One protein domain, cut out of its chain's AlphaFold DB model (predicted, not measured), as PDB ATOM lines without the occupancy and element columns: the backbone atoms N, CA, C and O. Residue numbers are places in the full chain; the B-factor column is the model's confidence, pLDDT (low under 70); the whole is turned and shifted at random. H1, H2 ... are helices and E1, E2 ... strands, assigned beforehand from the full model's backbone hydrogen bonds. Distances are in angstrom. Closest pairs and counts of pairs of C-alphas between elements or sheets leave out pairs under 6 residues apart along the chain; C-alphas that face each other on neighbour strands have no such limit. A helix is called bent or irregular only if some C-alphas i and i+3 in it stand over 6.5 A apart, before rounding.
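This is residues 93 to 140 and 239 to 269 of the 476 residues of an uncharacterized protein of Acinetobacter johnsonii (UniProt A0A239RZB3). Two helices side by side, H2 and H4, are crossed by H1, whose beginning reaches H4 and whose end reaches H2; H3 packs steeply across H1, and a small strand hairpin, E1 and E2, lies at the end away from H4. The 79 printed residues run H1, H2, E1, E2, H3, H4, mostly helix, with an antiparallel sheet of order E1 - E2. The whole is compact, with a radius of gyration of the C-alphas of 11.7 A and spans of 33 by 29 by 18 A.

H1, residues 93 to 104, touches H2, residues 113 to 124, about perpendicular at 83 degrees; their closest C-alphas, of Val 104 and Val 115, are 6.0 A apart. E1, residues 127 to 130, and E2, residues 135 to 138, form a hairpin, with N 128 and O 137 within hydrogen-bond range at 2.8 A. H3, residues 244 to 254, touches H1 at a steep tilt of 60 degrees, opposite ways, closest at the C-alphas of Ala 94 and Leu 251, 5.3 A. H4, residues 258 to 269, touches H2 at a shallow tilt of 19 degrees, opposite ways, closest at the C-alphas of Ile 117 and Met 267, 7.0 A. Every O i to N i+4 pair is within hydrogen-bond range in H2 and H3, against 7 of 8 in H1 and 6 of 8 in H4.

H1 begins at C-alpha 93 (-24.153, -32.494, 39.428) and is 16.0 A long; H2 is 16.6 A, E1 9.7 A, E2 10.1 A and H3 15.2 A. H4, 16.7 A, ends at C-alpha 269 (-31.549, -29.187, 44.238) and is irregular: C-alphas 259 and 262 are 8.2 A apart.

The C-alphas farthest apart, of Glu 132 and Pro 258, are 34.2 A apart. Residues 141 to 238 are not printed; C-alphas 140 and 239 are 5.6 A apart across the cut. Of the links printed whole, none is long. The model's pLDDT is under 70 at residues 104 to 113 and 131 to 134.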
ATOM      1  N   VAL A  93     -22.727 -32.140  39.571       93.19
ATOM      2  CA  VAL A  93     -24.153 -32.494  39.428       93.19
ATOM      3  C   VAL A  93     -24.356 -33.532  38.319       93.19
ATOM      4  O   VAL A  93     -25.006 -34.546  38.554       93.19
ATOM      5  N   ALA A  94     -23.756 -33.350  37.138       93.06
ATOM      6  CA  ALA A  94     -23.845 -34.331  36.056       93.06
ATOM      7  C   ALA A  94     -23.266 -35.698  36.463       93.06
ATOM      8  O   ALA A  94     -23.876 -36.730  36.199       93.06
ATOM      9  N   ARG A  95     -22.121 -35.726  37.160       91.31
ATOM     10  CA  ARG A  95     -21.525 -36.975  37.669       91.31
ATOM     11  C   ARG A  95     -22.387 -37.659  38.729       91.31
ATOM     12  O   ARG A  95     -22.512 -38.883  38.708       91.31
ATOM     13  N   ASP A  96     -22.975 -36.886  39.640       90.38
ATOM     14  CA  ASP A  96     -23.916 -37.380  40.649       90.38
ATOM     15  C   ASP A  96     -25.131 -38.039  39.977       90.38
ATOM     16  O   ASP A  96     -25.466 -39.189  40.268       90.38
ATOM     17  N   TRP A  97     -25.719 -37.369  38.982       89.56
ATOM     18  CA  TRP A  97     -26.841 -37.905  38.214       89.56
ATOM     19  C   TRP A  97     -26.479 -39.104  37.346       89.56
ATOM     20  O   TRP A  97     -27.266 -40.042  37.275       89.56
ATOM     21  N   ASN A  98     -25.284 -39.145  36.759       88.62
ATOM     22  CA  ASN A  98     -24.825 -40.310  36.001       88.62
ATOM     23  C   ASN A  98     -24.797 -41.571  36.889       88.62
ATOM     24  O   ASN A  98     -25.298 -42.633  36.513       88.62
ATOM     25  N   LYS A  99     -24.302 -41.436  38.129       85.38
ATOM     26  CA  LYS A  99     -24.306 -42.519  39.129       85.38
ATOM     27  C   LYS A  99     -25.716 -42.914  39.563       85.38
ATOM     28  O   LYS A  99     -25.966 -44.101  39.779       85.38
ATOM     29  N   LYS A 100     -26.620 -41.941  39.715       83.50
ATOM     30  CA  LYS A 100     -28.025 -42.183  40.080       83.50
ATOM     31  C   LYS A 100     -28.764 -42.908  38.963       83.50
ATOM     32  O   LYS A 100     -29.369 -43.940  39.227       83.50
ATOM     33  N   LEU A 101     -28.641 -42.452  37.719       81.38
ATOM     34  CA  LEU A 101     -29.273 -43.066  36.548       81.38
ATOM     35  C   LEU A 101     -28.855 -44.526  36.343       81.38
ATOM     36  O   LEU A 101     -29.702 -45.366  36.060       81.38
ATOM     37  N   ALA A 102     -27.588 -44.867  36.595       74.31
ATOM     38  CA  ALA A 102     -27.126 -46.259  36.583       74.31
ATOM     39  C   ALA A 102     -27.824 -47.165  37.627       74.31
ATOM     40  O   ALA A 102     -27.713 -48.392  37.565       74.31
ATOM     41  N   LYS A 103     -28.523 -46.573  38.603       70.38
ATOM     42  CA  LYS A 103     -29.271 -47.262  39.661       70.38
ATOM     43  C   LYS A 103     -30.784 -47.128  39.532       70.38
ATOM     44  O   LYS A 103     -31.462 -47.957  40.119       70.38
ATOM     45  N   VAL A 104     -31.314 -46.163  38.772       64.75
ATOM     46  CA  VAL A 104     -32.772 -46.003  38.576       64.75
ATOM     47  C   VAL A 104     -33.398 -47.278  37.995       64.75
ATOM     48  O   VAL A 104     -34.537 -47.584  38.319       64.75
ATOM     49  N   GLY A 105     -32.644 -48.082  37.230       53.25
ATOM     50  CA  GLY A 105     -33.120 -49.394  36.765       53.25
ATOM     51  C   GLY A 105     -33.008 -50.539  37.764       53.25
ATOM     52  O   GLY A 105     -33.608 -51.587  37.582       53.25
ATOM     53  N   LYS A 106     -32.282 -50.362  38.866       55.88
ATOM     54  CA  LYS A 106     -32.191 -51.360  39.931       55.88
ATOM     55  C   LYS A 106     -33.244 -51.003  40.978       55.88
ATOM     56  O   LYS A 106     -32.954 -50.256  41.907       55.88
ATOM     57  N   VAL A 107     -34.449 -51.550  40.792       45.19
ATOM     58  CA  VAL A 107     -35.701 -51.357  41.567       45.19
ATOM     59  C   VAL A 107     -35.529 -51.328  43.101       45.19
ATOM     60  O   VAL A 107     -36.393 -50.835  43.810       45.19
ATOM     61  N   THR A 108     -34.407 -51.794  43.647       45.50
ATOM     62  CA  THR A 108     -34.180 -51.914  45.089       45.50
ATOM     63  C   THR A 108     -33.492 -50.725  45.772       45.50
ATOM     64  O   THR A 108     -33.535 -50.670  46.995       45.50
ATOM     65  N   ASN A 109     -32.870 -49.771  45.054       44.38
ATOM     66  CA  ASN A 109     -31.959 -48.797  45.700       44.38
ATOM     67  C   ASN A 109     -32.205 -47.306  45.403       44.38
ATOM     68  O   ASN A 109     -31.577 -46.456  46.039       44.38
ATOM     69  N   ALA A 110     -33.072 -46.959  44.450       51.31
ATOM     70  CA  ALA A 110     -33.443 -45.568  44.201       51.31
ATOM     71  C   ALA A 110     -34.764 -45.271  44.927       51.31
ATOM     72  O   ALA A 110     -35.813 -45.758  44.522       51.31
ATOM     73  N   LEU A 111     -34.712 -44.499  46.012       52.78
ATOM     74  CA  LEU A 111     -35.895 -44.061  46.758       52.78
ATOM     75  C   LEU A 111     -36.134 -42.560  46.542       52.78
ATOM     76  O   LEU A 111     -35.194 -41.782  46.365       52.78
ATOM     77  N   GLY A 112     -37.404 -42.153  46.562       66.56
ATOM     78  CA  GLY A 112     -37.816 -40.747  46.581       66.56
ATOM     79  C   GLY A 112     -37.603 -39.983  45.267       66.56
ATOM     80  O   GLY A 112     -37.790 -40.506  44.168       66.56
ATOM     81  N   ALA A 113     -37.221 -38.707  45.386       69.69
ATOM     82  CA  ALA A 113     -37.147 -37.753  44.273       69.69
ATOM     83  C   ALA A 113     -36.190 -38.172  43.137       69.69
ATOM     84  O   ALA A 113     -36.366 -37.741  41.998       69.69
ATOM     85  N   ALA A 114     -35.201 -39.030  43.419       73.75
ATOM     86  CA  ALA A 114     -34.239 -39.494  42.421       73.75
ATOM     87  C   ALA A 114     -34.878 -40.335  41.301       73.75
ATOM     88  O   ALA A 114     -34.464 -40.222  40.150       73.75
ATOM     89  N   VAL A 115     -35.901 -41.139  41.620       74.44
ATOM     90  CA  VAL A 115     -36.631 -41.956  40.632       74.44
ATOM     91  C   VAL A 115     -37.440 -41.065  39.697       74.44
ATOM     92  O   VAL A 115     -37.362 -41.208  38.481       74.44
ATOM     93  N   VAL A 116     -38.166 -40.104  40.270       78.88
ATOM     94  CA  VAL A 116     -39.039 -39.186  39.527       78.88
ATOM     95  C   VAL A 116     -38.222 -38.312  38.574       78.88
ATOM     96  O   VAL A 116     -38.487 -38.284  37.376       78.88
ATOM     97  N   ILE A 117     -37.175 -37.655  39.083       81.44
ATOM     98  CA  ILE A 117     -36.300 -36.815  38.258       81.44
ATOM     99  C   ILE A 117     -35.543 -37.670  37.230       81.44
ATOM    100  O   ILE A 117     -35.393 -37.249  36.087       81.44
ATOM    101  N   GLY A 118     -35.114 -38.885  37.593       80.88
ATOM    102  CA  GLY A 118     -34.507 -39.835  36.658       80.88
ATOM    103  C   GLY A 118     -35.430 -40.187  35.486       80.88
ATOM    104  O   GLY A 118     -34.973 -40.224  34.347       80.88
ATOM    105  N   GLY A 119     -36.728 -40.371  35.749       78.69
ATOM    106  CA  GLY A 119     -37.756 -40.552  34.722       78.69
ATOM    107  C   GLY A 119     -37.872 -39.351  33.783       78.69
ATOM    108  O   GLY A 119     -37.826 -39.526  32.569       78.69
ATOM    109  N   TYR A 120     -37.928 -38.132  34.330       82.06
ATOM    110  CA  TYR A 120     -37.963 -36.909  33.519       82.06
ATOM    111  C   TYR A 120     -36.699 -36.703  32.683       82.06
ATOM    112  O   TYR A 120     -36.791 -36.213  31.563       82.06
ATOM    113  N   ILE A 121     -35.526 -37.095  33.194       85.75
ATOM    114  CA  ILE A 121     -34.292 -37.075  32.403       85.75
ATOM    115  C   ILE A 121     -34.423 -38.020  31.213       85.75
ATOM    116  O   ILE A 121     -34.137 -37.598  30.102       85.75
ATOM    117  N   MET A 122     -34.854 -39.269  31.426       83.44
ATOM    118  CA  MET A 122     -34.981 -40.246  30.339       83.44
ATOM    119  C   MET A 122     -35.974 -39.792  29.262       83.44
ATOM    120  O   MET A 122     -35.671 -39.929  28.081       83.44
ATOM    121  N   ASP A 123     -37.103 -39.203  29.662       79.69
ATOM    122  CA  ASP A 123     -38.109 -38.661  28.741       79.69
ATOM    123  C   ASP A 123     -37.562 -37.482  27.919       79.69
ATOM    124  O   ASP A 123     -37.673 -37.465  26.695       79.69
ATOM    125  N   ALA A 124     -36.863 -36.543  28.569       79.50
ATOM    126  CA  ALA A 124     -36.300 -35.360  27.917       79.50
ATOM    127  C   ALA A 124     -35.277 -35.677  26.809       79.50
ATOM    128  O   ALA A 124     -35.056 -34.853  25.923       79.50
ATOM    129  N   VAL A 125     -34.627 -36.844  26.864       84.38
ATOM    130  CA  VAL A 125     -33.562 -37.228  25.918       84.38
ATOM    131  C   VAL A 125     -33.885 -38.494  25.129       84.38
ATOM    132  O   VAL A 125     -32.988 -39.098  24.536       84.38
ATOM    133  N   ASP A 126     -35.160 -38.895  25.109       83.06
ATOM    134  CA  ASP A 126     -35.657 -40.063  24.375       83.06
ATOM    135  C   ASP A 126     -34.923 -41.374  24.714       83.06
ATOM    136  O   ASP A 126     -34.736 -42.271  23.880       83.06
ATOM    137  N   TRP A 127     -34.498 -41.507  25.969       85.56
ATOM    138  CA  TRP A 127     -33.919 -42.740  26.478       85.56
ATOM    139  C   TRP A 127     -34.989 -43.661  27.034       85.56
ATOM    140  O   TRP A 127     -36.015 -43.252  27.571       85.56
ATOM    141  N   VAL A 128     -34.706 -44.949  26.927       81.06
ATOM    142  CA  VAL A 128     -35.533 -46.020  27.454       81.06
ATOM    143  C   VAL A 128     -34.690 -46.915  28.338       81.06
ATOM    144  O   VAL A 128     -33.484 -47.089  28.142       81.06
ATOM    145  N   MET A 129     -35.341 -47.493  29.333       77.00
ATOM    146  CA  MET A 129     -34.732 -48.503  30.170       77.00
ATOM    147  C   MET A 129     -35.007 -49.872  29.575       77.00
ATOM    148  O   MET A 129     -36.150 -50.198  29.263       77.00
ATOM    149  N   ASP A 130     -33.962 -50.673  29.431       72.69
ATOM    150  CA  ASP A 130     -34.114 -52.084  29.129       72.69
ATOM    151  C   ASP A 130     -34.446 -52.840  30.433       72.69
ATOM    152  O   ASP A 130     -33.612 -52.869  31.349       72.69
ATOM    153  N   PRO A 131     -35.659 -53.419  30.543       63.47
ATOM    154  CA  PRO A 131     -36.126 -54.069  31.763       63.47
ATOM    155  C   PRO A 131     -35.395 -55.385  32.063       63.47
ATOM    156  O   PRO A 131     -35.445 -55.857  33.196       63.47
ATOM    157  N   GLU A 132     -34.714 -55.990  31.086       65.06
ATOM    158  CA  GLU A 132     -34.051 -57.287  31.261       65.06
ATOM    159  C   GLU A 132     -32.654 -57.144  31.870       65.06
ATOM    160  O   GLU A 132     -32.209 -57.989  32.648       65.06
ATOM    161  N   ASN A 133     -31.944 -56.063  31.535       65.50
ATOM    162  CA  ASN A 133     -30.554 -55.849  31.952       65.50
ATOM    163  C   ASN A 133     -30.333 -54.557  32.756       65.50
ATOM    164  O   ASN A 133     -29.200 -54.284  33.162       65.50
ATOM    165  N   ASN A 134     -31.391 -53.784  33.023       69.25
ATOM    166  CA  ASN A 134     -31.349 -52.513  33.750       69.25
ATOM    167  C   ASN A 134     -30.358 -51.509  33.140       69.25
ATOM    168  O   ASN A 134     -29.718 -50.734  33.860       69.25
ATOM    169  N   THR A 135     -30.189 -51.546  31.815       74.81
ATOM    170  CA  THR A 135     -29.334 -50.608  31.085       74.81
ATOM    171  C   THR A 135     -30.162 -49.522  30.418       74.81
ATOM    172  O   THR A 135     -31.290 -49.736  29.980       74.81
ATOM    173  N   ILE A 136     -29.585 -48.327  30.353       83.00
ATOM    174  CA  ILE A 136     -30.168 -47.209  29.622       83.00
ATOM    175  C   ILE A 136     -29.770 -47.354  28.159       83.00
ATOM    176  O   ILE A 136     -28.581 -47.482  27.838       83.00
ATOM    177  N   LYS A 137     -30.768 -47.304  27.284       86.25
ATOM    178  CA  LYS A 137     -30.603 -47.343  25.840       86.25
ATOM    179  C   LYS A 137     -31.272 -46.130  25.203       86.25
ATOM    180  O   LYS A 137     -32.237 -45.593  25.737       86.25
ATOM    181  N   LYS A 138     -30.775 -45.710  24.047       86.88
ATOM    182  CA  LYS A 138     -31.449 -44.730  23.192       86.88
ATOM    183  C   LYS A 138     -32.219 -45.444  22.089       86.88
ATOM    184  O   LYS A 138     -31.814 -46.527  21.654       86.88
ATOM    185  N   LYS A 139     -33.314 -44.826  21.652       84.31
ATOM    186  CA  LYS A 139     -34.092 -45.304  20.504       84.31
ATOM    187  C   LYS A 139     -33.214 -45.335  19.236       84.31
ATOM    188  O   LYS A 139     -32.259 -44.552  19.151       84.31
ATOM    189  N   PRO A 140     -33.516 -46.217  18.267       83.88
ATOM    190  CA  PRO A 140     -32.868 -46.215  16.961       83.88
ATOM    191  C   PRO A 140     -32.926 -44.841  16.300       83.88
ATOM    192  O   PRO A 140     -33.841 -44.051  16.552       83.88
ATOM    193  N   ASN A 239     -32.687 -51.012  20.297       85.69
ATOM    194  CA  ASN A 239     -32.245 -49.872  21.096       85.69
ATOM    195  C   ASN A 239     -30.733 -49.962  21.366       85.69
ATOM    196  O   ASN A 239     -30.201 -51.026  21.694       85.69
ATOM    197  N   ILE A 240     -30.046 -48.823  21.308       85.88
ATOM    198  CA  ILE A 240     -28.584 -48.761  21.380       85.88
ATOM    199  C   ILE A 240     -28.154 -48.457  22.822       85.88
ATOM    200  O   ILE A 240     -28.607 -47.454  23.379       85.88
ATOM    201  N   PRO A 241     -27.269 -49.261  23.445       86.38
ATOM    202  CA  PRO A 241     -26.733 -48.962  24.770       86.38
ATOM    203  C   PRO A 241     -26.051 -47.593  24.825       86.38
ATOM    204  O   PRO A 241     -25.234 -47.266  23.964       86.38
ATOM    205  N   VAL A 242     -26.348 -46.810  25.864       86.69
ATOM    206  CA  VAL A 242     -25.717 -45.501  26.081       86.69
ATOM    207  C   VAL A 242     -24.486 -45.669  26.971       86.69
ATOM    208  O   VAL A 242     -24.570 -46.214  28.077       86.69
ATOM    209  N   SER A 243     -23.331 -45.185  26.508       88.44
ATOM    210  CA  SER A 243     -22.089 -45.216  27.295       88.44
ATOM    211  C   SER A 243     -22.134 -44.233  28.473       88.44
ATOM    212  O   SER A 243     -22.818 -43.216  28.415       88.44
ATOM    213  N   ASP A 244     -21.366 -44.476  29.540       85.38
ATOM    214  CA  ASP A 244     -21.344 -43.565  30.699       85.38
ATOM    215  C   ASP A 244     -20.800 -42.167  30.362       85.38
ATOM    216  O   ASP A 244     -21.199 -41.186  30.989       85.38
ATOM    217  N   GLN A 245     -19.921 -42.064  29.359       87.00
ATOM    218  CA  GLN A 245     -19.416 -40.782  28.855       87.00
ATOM    219  C   GLN A 245     -20.504 -40.009  28.106       87.00
ATOM    220  O   GLN A 245     -20.665 -38.810  28.318       87.00
ATOM    221  N   GLU A 246     -21.273 -40.703  27.264       90.25
ATOM    222  CA  GLU A 246     -22.416 -40.121  26.557       90.25
ATOM    223  C   GLU A 246     -23.497 -39.674  27.545       90.25
ATOM    224  O   GLU A 246     -24.010 -38.564  27.419       90.25
ATOM    225  N   LYS A 247     -23.759 -40.469  28.595       88.25
ATOM    226  CA  LYS A 247     -24.682 -40.073  29.666       88.25
ATOM    227  C   LYS A 247     -24.256 -38.779  30.336       88.25
ATOM    228  O   LYS A 247     -25.057 -37.861  30.474       88.25
ATOM    229  N   GLU A 248     -22.993 -38.698  30.751       89.12
ATOM    230  CA  GLU A 248     -22.478 -37.507  31.422       89.12
ATOM    231  C   GLU A 248     -22.539 -36.272  30.516       89.12
ATOM    232  O   GLU A 248     -22.879 -35.191  30.993       89.12
ATOM    233  N   GLN A 249     -22.249 -36.421  29.220       92.44
ATOM    234  CA  GLN A 249     -22.341 -35.312  28.275       92.44
ATOM    235  C   GLN A 249     -23.784 -34.829  28.107       92.44
ATOM    236  O   GLN A 249     -24.041 -33.639  28.251       92.44
ATOM    237  N   VAL A 250     -24.735 -35.739  27.908       93.06
ATOM    238  CA  VAL A 250     -26.154 -35.385  27.775       93.06
ATOM    239  C   VAL A 250     -26.699 -34.742  29.054       93.06
ATOM    240  O   VAL A 250     -27.432 -33.759  28.992       93.06
ATOM    241  N   LEU A 251     -26.281 -35.215  30.232       94.62
ATOM    242  CA  LEU A 251     -26.617 -34.573  31.507       94.62
ATOM    243  C   LEU A 251     -26.037 -33.154  31.612       94.62
ATOM    244  O   LEU A 251     -26.697 -32.260  32.141       94.62
ATOM    245  N   LYS A 252     -24.817 -32.922  31.109       95.00
ATOM    246  CA  LYS A 252     -24.232 -31.572  31.030       95.00
ATOM    247  C   LYS A 252     -25.017 -30.682  30.076       95.00
ATOM    248  O   LYS A 252     -25.218 -29.511  30.396       95.00
ATOM    249  N   ASP A 253     -25.460 -31.217  28.947       95.00
ATOM    250  CA  ASP A 253     -26.239 -30.469  27.964       95.00
ATOM    251  C   ASP A 253     -27.603 -30.082  28.559       95.00
ATOM    252  O   ASP A 253     -27.941 -28.899  28.573       95.00
ATOM    253  N   LEU A 254     -28.305 -31.022  29.203       94.38
ATOM    254  CA  LEU A 254     -29.556 -30.769  29.934       94.38
ATOM    255  C   LEU A 254     -29.412 -29.688  31.015       94.38
ATOM    256  O   LEU A 254     -30.255 -28.803  31.130       94.38
ATOM    257  N   LEU A 255     -28.326 -29.714  31.796       95.25
ATOM    258  CA  LEU A 255     -28.069 -28.708  32.836       95.25
ATOM    259  C   LEU A 255     -27.818 -27.298  32.275       95.25
ATOM    260  O   LEU A 255     -27.823 -26.322  33.038       95.25
ATOM    261  N   ASN A 256     -27.530 -27.173  30.980       94.44
ATOM    262  CA  ASN A 256     -27.253 -25.907  30.305       94.44
ATOM    263  C   ASN A 256     -28.338 -25.492  29.305       94.44
ATOM    264  O   ASN A 256     -28.296 -24.354  28.838       94.44
ATOM    265  N   ASP A 257     -29.304 -26.360  29.014       91.56
ATOM    266  CA  ASP A 257     -30.393 -26.088  28.087       91.56
ATOM    267  C   ASP A 257     -31.501 -25.244  28.749       91.56
ATOM    268  O   ASP A 257     -32.140 -25.692  29.707       91.56
ATOM    269  N   PRO A 258     -31.787 -24.029  28.238       90.19
ATOM    270  CA  PRO A 258     -32.887 -23.208  28.730       90.19
ATOM    271  C   PRO A 258     -34.265 -23.877  28.633       90.19
ATOM    272  O   PRO A 258     -35.140 -23.540  29.427       90.19
ATOM    273  N   GLN A 259     -34.476 -24.804  27.689       91.12
ATOM    274  CA  GLN A 259     -35.754 -25.517  27.542       91.12
ATOM    275  C   GLN A 259     -36.016 -26.486  28.701       91.12
ATOM    276  O   GLN A 259     -37.167 -26.748  29.037       91.12
ATOM    277  N   HIS A 260     -34.952 -26.946  29.363       89.25
ATOM    278  CA  HIS A 260     -34.998 -27.906  30.462       89.25
ATOM    279  C   HIS A 260     -34.618 -27.270  31.810       89.25
ATOM    280  O   HIS A 260     -34.213 -27.966  32.741       89.25
ATOM    281  N   ALA A 261     -34.763 -25.947  31.953       89.62
ATOM    282  CA  ALA A 261     -34.327 -25.209  33.142       89.62
ATOM    283  C   ALA A 261     -34.975 -25.700  34.452       89.62
ATOM    284  O   ALA A 261     -34.299 -25.787  35.479       89.62
ATOM    285  N   ASP A 262     -36.259 -26.070  34.431       91.12
ATOM    286  CA  ASP A 262     -36.946 -26.599  35.617       91.12
ATOM    287  C   ASP A 262     -36.410 -27.977  36.022       91.12
ATOM    288  O   ASP A 262     -36.209 -28.240  37.212       91.12
ATOM    289  N   LEU A 263     -36.119 -28.840  35.044       90.50
ATOM    290  CA  LEU A 263     -35.485 -30.135  35.280       90.50
ATOM    291  C   LEU A 263     -34.062 -29.949  35.821       90.50
ATOM    292  O   LEU A 263     -33.710 -30.539  36.840       90.50
ATOM    293  N   ALA A 264     -33.273 -29.060  35.215       93.19
ATOM    294  CA  ALA A 264     -31.931 -28.724  35.680       93.19
ATOM    295  C   ALA A 264     -31.939 -28.215  37.133       93.19
ATOM    296  O   ALA A 264     -31.108 -28.618  37.950       93.19
ATOM    297  N   LYS A 265     -32.920 -27.383  37.497       93.44
ATOM    298  CA  LYS A 265     -33.094 -26.890  38.868       93.44
ATOM    299  C   LYS A 265     -33.407 -28.018  39.852       93.44
ATOM    300  O   LYS A 265     -32.841 -28.034  40.948       93.44
ATOM    301  N   GLN A 266     -34.267 -28.964  39.472       91.44
ATOM    302  CA  GLN A 266     -34.565 -30.152  40.281       91.44
ATOM    303  C   GLN A 266     -33.332 -31.043  40.449       91.44
ATOM    304  O   GLN A 266     -33.027 -31.462  41.567       91.44
ATOM    305  N   MET A 267     -32.582 -31.267  39.365       92.00
ATOM    306  CA  MET A 267     -31.332 -32.024  39.387       92.00
ATOM    307  C   MET A 267     -30.328 -31.418  40.370       92.00
ATOM    308  O   MET A 267     -29.812 -32.129  41.232       92.00
ATOM    309  N   ILE A 268     -30.096 -30.104  40.288       93.69
ATOM    310  CA  ILE A 268     -29.199 -29.376  41.195       93.69
ATOM    311  C   ILE A 268     -29.707 -29.478  42.637       93.69
ATOM    312  O   ILE A 268     -28.953 -29.865  43.528       93.69
ATOM    313  N   GLY A 269     -30.980 -29.164  42.887       91.06
ATOM    314  CA  GLY A 269     -31.549 -29.187  44.238       91.06
ATOM    315  C   GLY A 269     -31.414 -30.555  44.910       91.06
ATOM    316  O   GLY A 269     -30.984 -30.642  46.062       91.06
TER     317      GLY A 269